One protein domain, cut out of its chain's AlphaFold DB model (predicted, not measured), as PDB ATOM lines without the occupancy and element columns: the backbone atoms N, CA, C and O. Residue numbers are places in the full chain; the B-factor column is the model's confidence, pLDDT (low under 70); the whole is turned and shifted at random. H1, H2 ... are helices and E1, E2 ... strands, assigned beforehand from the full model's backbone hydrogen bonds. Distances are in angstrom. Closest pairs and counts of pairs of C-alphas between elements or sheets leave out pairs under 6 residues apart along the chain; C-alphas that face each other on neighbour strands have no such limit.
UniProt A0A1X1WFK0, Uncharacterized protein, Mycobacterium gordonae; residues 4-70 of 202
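This is residues 4 to 70 of the 202 residues of an uncharacterized protein of Mycobacterium gordonae (UniProt A0A1X1WFK0). A small two-stranded antiparallel hairpin, E1 and E2, has two helices towards one side of it and a long tail without a named element, residues 57 to 70, looping past its other side. The last part of H2, residues 27 to 31, comes beside E1, H1 comes near E2 with residues 6 to 9, and the long link of residues 39 to 50 makes a wide loop between the two strands. The printed part has 67 residues, with two named helices and two named strands in the order H1, H2, E1, E2. The class is mixed, helices and strands, though under half of the residues, 30 of 67, are in named elements. The whole is compact, with a radius of gyration of the C-alphas of 11.4 A, and spans 31 by 28 by 18 A along its three main axes.

The printed part begins at Ser 4, with its C-alpha at (-30.561, 45.117, 39.188). H1 follows as residues 6 to 12, Leu 6 to Ala 12, and is 9.9 A long from first to last C-alpha; its C-alpha 6 is at (-30.466, 40.408, 34.940). H2 is residues 20 to 32, Asp 20 to Asn 32; with 13 residues it is the longest helix, and its first and last C-alphas are 18.2 A apart. E1 is residues 35 to 38, Ile 35 to Ser 38, 10.3 A from first to last C-alpha. E2 is residues 51 to 56, Arg 51 to Asp 56, and measures 16.7 A from first to last C-alpha, ending at C-alpha 56 at (-27.672, 39.936, 53.091). After E2, residues 57 to 70 hold no named element, and the last printed C-alpha, that of Leu 70, is at (-45.326, 34.814, 38.686).

E1 and E2 are antiparallel neighbours and form a hairpin, with 145 degrees between their N-to-C directions. C-alphas 37 and 54 face each other at 4.6 A, and C-alphas 35 and 56 do so at 5.2 A. Across the pair, N 36 and O 55 are within hydrogen-bond range at 2.8 A, and so are N 53 and O 38, also at 2.8 A. Outside the named strands, residues 4 to 5 pair antiparallel with residues 51 to 52 of E2, just before H1 begins. H1 and E2 have 2 pairs of C-alphas within 8 A, the closest being those of Leu 6 and Val 52 at 6.2 A. H2 and E1 have 1 such pair, the C-alphas of Leu 30 and Gly 36, 7.0 A apart. H1 and H2 are near each other, with 6 pairs of C-alphas within 10 A, but their closest C-alphas are 8.2 A apart. H1 and E1 are apart, and so are H2 and E2. In both H1 and H2 every O i to N i+4 pair is within hydrogen-bond range.

The two C-alphas farthest apart are those of Glu 16 and Lys 62, at 31.9 A, while the first and last printed C-alphas, those of Ser 4 and Leu 70, are 18.0 A apart. The link from H2 to E1, 2 residues, is tight; that from H1 to H2, 7 residues, is short; and that from E1 to E2, 12 residues, is long. The C-alphas of residues 39 to 50 lie 3 to 12 A from the mean of the C-alphas, and those of residues 57 to 70 lie 10 to 17 A from it. The printed part has no cut from residue 4 to residue 70. The mean pLDDT of the printed part is 92.9, and no printed residue is under 70.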
ATOM      1  N   SER A   4     -31.043  44.844  40.543       94.25
ATOM      2  CA  SER A   4     -30.561  45.117  39.188       94.25
ATOM      3  C   SER A   4     -31.328  44.276  38.180       94.25
ATOM      4  O   SER A   4     -31.880  43.234  38.517       94.25
ATOM      5  N   ARG A   5     -31.361  44.701  36.916       95.06
ATOM      6  CA  ARG A   5     -31.898  43.848  35.849       95.06
ATOM      7  C   ARG A   5     -30.888  42.758  35.512       95.06
ATOM      8  O   ARG A   5     -29.704  43.059  35.355       95.06
ATOM      9  N   LEU A   6     -31.347  41.529  35.282       94.88
ATOM     10  CA  LEU A   6     -30.466  40.408  34.940       94.88
ATOM     11  C   LEU A   6     -29.552  40.725  33.748       94.88
ATOM     12  O   LEU A   6     -28.345  40.502  33.807       94.88
ATOM     13  N   GLY A   7     -30.085  41.347  32.692       93.94
ATOM     14  CA  GLY A   7     -29.280  41.739  31.534       93.94
ATOM     15  C   GLY A   7     -28.198  42.779  31.852       93.94
ATOM     16  O   GLY A   7     -27.169  42.810  31.183       93.94
ATOM     17  N   VAL A   8     -28.406  43.629  32.864       95.06
ATOM     18  CA  VAL A   8     -27.387  44.585  33.333       95.06
ATOM     19  C   VAL A   8     -26.278  43.846  34.077       95.06
ATOM     20  O   VAL A   8     -25.112  44.117  33.812       95.06
ATOM     21  N   LEU A   9     -26.621  42.880  34.933       93.88
ATOM     22  CA  LEU A   9     -25.644  42.051  35.650       93.88
ATOM     23  C   LEU A   9     -24.755  41.252  34.694       93.88
ATOM     24  O   LEU A   9     -23.534  41.261  34.828       93.88
ATOM     25  N   VAL A  10     -25.367  40.609  33.695       93.31
ATOM     26  CA  VAL A  10     -24.662  39.832  32.664       93.31
ATOM     27  C   VAL A  10     -23.652  40.712  31.916       93.31
ATOM     28  O   VAL A  10     -22.480  40.352  31.810       93.31
ATOM     29  N   ARG A  11     -24.072  41.905  31.469       93.06
ATOM     30  CA  ARG A  11     -23.182  42.853  30.775       93.06
ATOM     31  C   ARG A  11     -22.087  43.409  31.674       93.06
ATOM     32  O   ARG A  11     -20.950  43.527  31.233       93.06
ATOM     33  N   ALA A  12     -22.406  43.717  32.931       91.12
ATOM     34  CA  ALA A  12     -21.421  44.186  33.905       91.12
ATOM     35  C   ALA A  12     -20.329  43.136  34.183       91.12
ATOM     36  O   ALA A  12     -19.201  43.494  34.502       91.12
ATOM     37  N   ALA A  13     -20.640  41.848  34.006       87.50
ATOM     38  CA  ALA A  13     -19.677  40.754  34.090       87.50
ATOM     39  C   ALA A  13     -18.877  40.516  32.790       87.50
ATOM     40  O   ALA A  13     -18.064  39.593  32.750       87.50
ATOM     41  N   GLY A  14     -19.096  41.318  31.740       88.06
ATOM     42  CA  GLY A  14     -18.382  41.229  30.462       88.06
ATOM     43  C   GLY A  14     -18.994  40.267  29.437       88.06
ATOM     44  O   GLY A  14     -18.329  39.932  28.462       88.06
ATOM     45  N   TYR A  15     -20.238  39.819  29.636       86.06
ATOM     46  CA  TYR A  15     -20.913  38.885  28.731       86.06
ATOM     47  C   TYR A  15     -22.049  39.568  27.963       86.06
ATOM     48  O   TYR A  15     -22.784  40.393  28.504       86.06
ATOM     49  N   GLU A  16     -22.243  39.191  26.697       79.25
ATOM     50  CA  GLU A  16     -23.383  39.666  25.897       79.25
ATOM     51  C   GLU A  16     -24.685  38.921  26.229       79.25
ATOM     52  O   GLU A  16     -25.775  39.492  26.146       79.25
ATOM     53  N   ARG A  17     -24.580  37.641  26.612       79.56
ATOM     54  CA  ARG A  17     -25.706  36.760  26.958       79.56
ATOM     55  C   ARG A  17     -25.372  35.912  28.181       79.56
ATOM     56  O   ARG A  17     -24.229  35.498  28.358       79.56
ATOM     57  N   GLY A  18     -26.382  35.634  29.004       82.38
ATOM     58  CA  GLY A  18     -26.258  34.704  30.122       82.38
ATOM     59  C   GLY A  18     -26.454  33.277  29.626       82.38
ATOM     60  O   GLY A  18     -27.554  32.937  29.212       82.38
ATOM     61  N   SER A  19     -25.393  32.469  29.626       90.25
ATOM     62  CA  SER A  19     -25.528  31.010  29.508       90.25
ATOM     63  C   SER A  19     -25.785  30.405  30.887       90.25
ATOM     64  O   SER A  19     -25.329  30.974  31.879       90.25
ATOM     65  N   ASP A  20     -26.440  29.246  30.955       91.19
ATOM     66  CA  ASP A  20     -26.764  28.584  32.231       91.19
ATOM     67  C   ASP A  20     -25.518  28.394  33.100       91.19
ATOM     68  O   ASP A  20     -25.467  28.871  34.230       91.19
ATOM     69  N   LYS A  21     -24.441  27.855  32.516       92.00
ATOM     70  CA  LYS A  21     -23.150  27.675  33.197       92.00
ATOM     71  C   LYS A  21     -22.577  28.982  33.759       92.00
ATOM     72  O   LYS A  21     -21.947  28.990  34.815       92.00
ATOM     73  N   PHE A  22     -22.744  30.094  33.042       94.38
ATOM     74  CA  PHE A  22     -22.306  31.400  33.531       94.38
ATOM     75  C   PHE A  22     -23.190  31.897  34.683       94.38
ATOM     76  O   PHE A  22     -22.663  32.411  35.668       94.38
ATOM     77  N   LEU A  23     -24.510  31.750  34.569       96.12
ATOM     78  CA  LEU A  23     -25.466  32.185  35.588       96.12
ATOM     79  C   LEU A  23     -25.310  31.383  36.887       96.12
ATOM     80  O   LEU A  23     -25.334  31.978  37.962       96.12
ATOM     81  N   GLU A  24     -25.051  30.077  36.790       95.88
ATOM     82  CA  GLU A  24     -24.666  29.219  37.919       95.88
ATOM     83  C   GLU A  24     -23.401  29.747  38.605       95.88
ATOM     84  O   GLU A  24     -23.414  30.049  39.800       95.88
ATOM     85  N   LEU A  25     -22.329  29.959  37.831       94.62
ATOM     86  CA  LEU A  25     -21.061  30.474  38.350       94.62
ATOM     87  C   LEU A  25     -21.220  31.852  39.014       94.62
ATOM     88  O   LEU A  25     -20.592  32.125  40.041       94.62
ATOM     89  N   LEU A  26     -22.024  32.744  38.428       94.62
ATOM     90  CA  LEU A  26     -22.314  34.058  38.999       94.62
ATOM     91  C   LEU A  26     -23.083  33.925  40.319       94.62
ATOM     92  O   LEU A  26     -22.724  34.584  41.297       94.62
ATOM     93  N   GLY A  27     -24.084  33.046  40.365       96.00
ATOM     94  CA  GLY A  27     -24.845  32.749  41.575       96.00
ATOM     95  C   GLY A  27     -23.952  32.240  42.706       96.00
ATOM     96  O   GLY A  27     -24.003  32.760  43.822       96.00
ATOM     97  N   ASP A  28     -23.053  31.302  42.412       96.31
ATOM     98  CA  ASP A  28     -22.102  30.773  43.394       96.31
ATOM     99  C   ASP A  28     -21.147  31.847  43.911       96.31
ATOM    100  O   ASP A  28     -20.875  31.926  45.109       96.31
ATOM    101  N   ARG A  29     -20.667  32.731  43.031       95.00
ATOM    102  CA  ARG A  29     -19.815  33.857  43.437       95.00
ATOM    103  C   ARG A  29     -20.540  34.821  44.373       95.00
ATOM    104  O   ARG A  29     -19.929  35.254  45.347       95.00
ATOM    105  N   LEU A  30     -21.807  35.145  44.106       95.62
ATOM    106  CA  LEU A  30     -22.621  35.998  44.982       95.62
ATOM    107  C   LEU A  30     -22.816  35.345  46.357       95.62
ATOM    108  O   LEU A  30     -22.515  35.965  47.380       95.62
ATOM    109  N   ARG A  31     -23.198  34.063  46.384       96.06
ATOM    110  CA  ARG A  31     -23.365  33.292  47.626       96.06
ATOM    111  C   ARG A  31     -22.075  33.213  48.440       96.06
ATOM    112  O   ARG A  31     -22.096  33.474  49.641       96.06
ATOM    113  N   ASN A  32     -20.934  32.969  47.793       96.56
ATOM    114  CA  ASN A  32     -19.615  32.944  48.440       96.56
ATOM    115  C   ASN A  32     -19.201  34.298  49.040       96.56
ATOM    116  O   ASN A  32     -18.316  34.355  49.893       96.56
ATOM    117  N   LYS A  33     -19.831  35.397  48.614       96.38
ATOM    118  CA  LYS A  33     -19.665  36.735  49.197       96.38
ATOM    119  C   LYS A  33     -20.711  37.066  50.265       96.38
ATOM    120  O   LYS A  33     -20.708  38.181  50.773       96.38
ATOM    121  N   GLY A  34     -21.576  36.117  50.625       96.62
ATOM    122  CA  GLY A  34     -22.662  36.326  51.581       96.62
ATOM    123  C   GLY A  34     -23.822  37.147  51.017       96.62
ATOM    124  O   GLY A  34     -24.603  37.696  51.789       96.62
ATOM    125  N   ILE A  35     -23.935  37.249  49.690       96.88
ATOM    126  CA  ILE A  35     -25.011  37.979  49.018       96.88
ATOM    127  C   ILE A  35     -26.097  36.978  48.629       96.88
ATOM    128  O   ILE A  35     -25.877  36.098  47.794       96.88
ATOM    129  N   GLY A  36     -27.265  37.119  49.246       95.88
ATOM    130  CA  GLY A  36     -28.487  36.465  48.809       95.88
ATOM    131  C   GLY A  36     -29.104  37.222  47.637       95.88
ATOM    132  O   GLY A  36     -28.934  38.439  47.507       95.88
ATOM    133  N   PHE A  37     -29.806  36.499  46.774       95.88
ATOM    134  CA  PHE A  37     -30.526  37.093  45.660       95.88
ATOM    135  C   PHE A  37     -31.814  36.332  45.358       95.88
ATOM    136  O   PHE A  37     -31.971  35.170  45.730       95.88
ATOM    137  N   SER A  38     -32.754  37.012  44.712       94.81
ATOM    138  CA  SER A  38     -33.988  36.411  44.212       94.81
ATOM    139  C   SER A  38     -34.486  37.191  42.993       94.81
ATOM    140  O   SER A  38     -34.347  38.418  42.993       94.81
ATOM    141  N   PRO A  39     -35.066  36.541  41.973       94.69
ATOM    142  CA  PRO A  39     -35.167  35.086  41.781       94.69
ATOM    143  C   PRO A  39     -33.784  34.427  41.620       94.69
ATOM    144  O   PRO A  39     -32.774  35.123  41.492       94.69
ATOM    145  N   GLU A  40     -33.724  33.091  41.614       96.00
ATOM    146  CA  GLU A  40     -32.497  32.393  41.203       96.00
ATOM    147  C   GLU A  40     -32.107  32.828  39.784       96.00
ATOM    148  O   GLU A  40     -32.967  32.975  38.915       96.00
ATOM    149  N   LEU A  41     -30.814  33.047  39.527       96.12
ATOM    150  CA  LEU A  41     -30.361  33.579  38.235       96.12
ATOM    151  C   LEU A  41     -30.673  32.628  37.074       96.12
ATOM    152  O   LEU A  41     -30.919  33.086  35.960       96.12
ATOM    153  N   THR A  42     -30.684  31.326  37.355       95.50
ATOM    154  CA  THR A  42     -30.975  30.231  36.425       95.50
ATOM    155  C   THR A  42     -32.465  29.911  36.302       95.50
ATOM    156  O   THR A  42     -32.818  28.946  35.627       95.50
ATOM    157  N   ASP A  43     -33.349  30.682  36.942       95.12
ATOM    158  CA  ASP A  43     -34.792  30.499  36.781       95.12
ATOM    159  C   ASP A  43     -35.160  30.593  35.282       95.12
ATOM    160  O   ASP A  43     -34.857  31.604  34.637       95.12
ATOM    161  N   PRO A  44     -35.800  29.558  34.705       92.88
ATOM    162  CA  PRO A  44     -36.044  29.474  33.265       92.88
ATOM    163  C   PRO A  44     -37.028  30.532  32.754       92.88
ATOM    164  O   PRO A  44     -37.085  30.787  31.551       92.88
ATOM    165  N   ALA A  45     -37.808  31.155  33.641       93.19
ATOM    166  CA  ALA A  45     -38.713  32.242  33.289       93.19
ATOM    167  C   ALA A  45     -38.039  33.624  33.355       93.19
ATOM    168  O   ALA A  45     -38.688  34.638  33.066       93.19
ATOM    169  N   ASN A  46     -36.758  33.693  33.734       94.19
ATOM    170  CA  ASN A  46     -36.005  34.936  33.720       94.19
ATOM    171  C   ASN A  46     -35.830  35.471  32.298       94.19
ATOM    172  O   ASN A  46     -35.587  34.754  31.331       94.19
ATOM    173  N   THR A  47     -35.865  36.794  32.186       92.19
ATOM    174  CA  THR A  47     -35.519  37.527  30.972       92.19
ATOM    175  C   THR A  47     -34.444  38.556  31.290       92.19
ATOM    176  O   THR A  47     -34.162  38.870  32.445       92.19
ATOM    177  N   VAL A  48     -33.884  39.194  30.260       92.25
ATOM    178  CA  VAL A  48     -32.940  40.312  30.446       92.25
ATOM    179  C   VAL A  48     -33.526  41.486  31.244       92.25
ATOM    180  O   VAL A  48     -32.765  42.324  31.732       92.25
ATOM    181  N   LYS A  49     -34.859  41.571  31.354       92.50
ATOM    182  CA  LYS A  49     -35.579  42.615  32.090       92.50
ATOM    183  C   LYS A  49     -35.893  42.230  33.535       92.50
ATOM    184  O   LYS A  49     -36.201  43.140  34.298       92.50
ATOM    185  N   THR A  50     -35.790  40.951  33.900       93.06
ATOM    186  CA  THR A  50     -36.110  40.467  35.247       93.06
ATOM    187  C   THR A  50     -35.305  41.222  36.292       93.06
ATOM    188  O   THR A  50     -34.080  41.340  36.163       93.06
ATOM    189  N   ARG A  51     -35.991  41.750  37.310       93.50
ATOM    190  CA  ARG A  51     -35.347  42.349  38.477       93.50
ATOM    191  C   ARG A  51     -34.823  41.240  39.379       93.50
ATOM    192  O   ARG A  51     -35.564  40.362  39.799       93.50
ATOM    193  N   VAL A  52     -33.529  41.303  39.653       95.06
ATOM    194  CA  VAL A  52     -32.838  40.477  40.634       95.06
ATOM    195  C   VAL A  52     -32.594  41.349  41.849       95.06
ATOM    196  O   VAL A  52     -31.844  42.327  41.785       95.06
ATOM    197  N   TYR A  53     -33.261  41.004  42.935       94.06
ATOM    198  CA  TYR A  53     -33.102  41.618  44.239       94.06
ATOM    199  C   TYR A  53     -31.865  41.066  44.927       94.06
ATOM    200  O   TYR A  53     -31.579  39.876  44.815       94.06
ATOM    201  N   PHE A  54     -31.162  41.920  45.663       94.75
ATOM    202  CA  PHE A  54     -29.990  41.548  46.446       94.75
ATOM    203  C   PHE A  54     -30.222  41.851  47.919       94.75
ATOM    204  O   PHE A  54     -30.774  42.890  48.280       94.75
ATOM    205  N   PHE A  55     -29.767  40.953  48.781       94.56
ATOM    206  CA  PHE A  55     -29.905  41.090  50.225       94.56
ATOM    207  C   PHE A  55     -28.763  40.376  50.949       94.56
ATOM    208  O   PHE A  55     -28.027  39.578  50.369       94.56
ATOM    209  N   ASP A  56     -28.597  40.676  52.234       94.81
ATOM    210  CA  ASP A  56     -27.672  39.936  53.091       94.81
ATOM    211  C   ASP A  56     -28.177  38.494  53.237       94.81
ATOM    212  O   ASP A  56     -29.293  38.266  53.704       94.81
ATOM    213  N   ALA A  57     -27.358  37.505  52.864       93.75
ATOM    214  CA  ALA A  57     -27.728  36.092  52.961       93.75
ATOM    215  C   ALA A  57     -28.064  35.658  54.402       93.75
ATOM    216  O   ALA A  57     -28.807  34.698  54.600       93.75
ATOM    217  N   LYS A  58     -27.554  36.368  55.417       94.69
ATOM    218  CA  LYS A  58     -27.881  36.130  56.834       94.69
ATOM    219  C   LYS A  58     -29.217  36.746  57.253       94.69
ATOM    220  O   LYS A  58     -29.715  36.434  58.334       94.69
ATOM    221  N   ARG A  59     -29.790  37.627  56.432       91.62
ATOM    222  CA  ARG A  59     -31.067  38.313  56.661       91.62
ATOM    223  C   ARG A  59     -31.940  38.184  55.410       91.62
ATOM    224  O   ARG A  59     -32.154  39.172  54.707       91.62
ATOM    225  N   PRO A  60     -32.423  36.966  55.103       87.56
ATOM    226  CA  PRO A  60     -33.221  36.737  53.911       87.56
ATOM    227  C   PRO A  60     -34.530  37.520  53.978       87.56
ATOM    228  O   PRO A  60     -35.177  37.612  55.025       87.56
ATOM    229  N   VAL A  61     -34.943  38.042  52.829       89.06
ATOM    230  CA  VAL A  61     -36.217  38.740  52.686       89.06
ATOM    231  C   VAL A  61     -37.329  37.707  52.547       89.06
ATOM    232  O   VAL A  61     -37.251  36.774  51.746       89.06
ATOM    233  N   LYS A  62     -38.388  37.870  53.339       88.94
ATOM    234  CA  LYS A  62     -39.550  36.982  53.299       88.94
ATOM    235  C   LYS A  62     -40.453  37.325  52.118       88.94
ATOM    236  O   LYS A  62     -40.667  38.484  51.806       88.94
ATOM    237  N   GLY A  63     -41.055  36.302  51.519       90.50
ATOM    238  CA  GLY A  63     -42.131  36.480  50.542       90.50
ATOM    239  C   GLY A  63     -41.686  36.631  49.089       90.50
ATOM    240  O   GLY A  63     -42.550  36.496  48.227       90.50
ATOM    241  N   LEU A  64     -40.385  36.808  48.816       91.94
ATOM    242  CA  LEU A  64     -39.846  36.779  47.454       91.94
ATOM    243  C   LEU A  64     -40.196  35.459  46.751       91.94
ATOM    244  O   LEU A  64     -40.185  34.384  47.367       91.94
ATOM    245  N   ARG A  65     -40.528  35.553  45.463       91.75
ATOM    246  CA  ARG A  65     -40.978  34.425  44.638       91.75
ATOM    247  C   ARG A  65     -40.039  34.156  43.463       91.75
ATOM    248  O   ARG A  65     -39.505  35.112  42.897       91.75
ATOM    249  N   PRO A  66     -39.881  32.883  43.054       92.38
ATOM    250  CA  PRO A  66     -39.304  32.554  41.759       92.38
ATOM    251  C   PRO A  66     -40.126  33.165  40.626       92.38
ATOM    252  O   PRO A  66     -41.350  33.268  40.705       92.38
ATOM    253  N   THR A  67     -39.457  33.533  39.547       93.44
ATOM    254  CA  THR A  67     -40.046  34.206  38.393       93.44
ATOM    255  C   THR A  67     -40.973  33.293  37.597       93.44
ATOM    256  O   THR A  67     -41.916  33.799  36.980       93.44
ATOM    257  N   TYR A  68     -40.768  31.972  37.636       91.19
ATOM    258  CA  TYR A  68     -41.687  31.004  37.024       91.19
ATOM    259  C   TYR A  68     -43.019  30.854  37.782       91.19
ATOM    260  O   TYR A  68     -43.983  30.351  37.208       91.19
ATOM    261  N   GLU A  69     -43.102  31.280  39.050       92.31
ATOM    262  CA  GLU A  69     -44.354  31.262  39.830       92.31
ATOM    263  C   GLU A  69     -45.209  32.525  39.615       92.31
ATOM    264  O   GLU A  69     -46.331  32.602  40.124       92.31
ATOM    265  N   LEU A  70     -44.684  33.518  38.888       94.12
ATOM    266  CA  LEU A  70     -45.326  34.814  38.686       94.12
ATOM    267  C   LEU A  70     -46.054  34.898  37.345       94.12
ATOM    268  O   LEU A  70     -45.562  34.442  36.309       94.12
TER     269      LEU A  70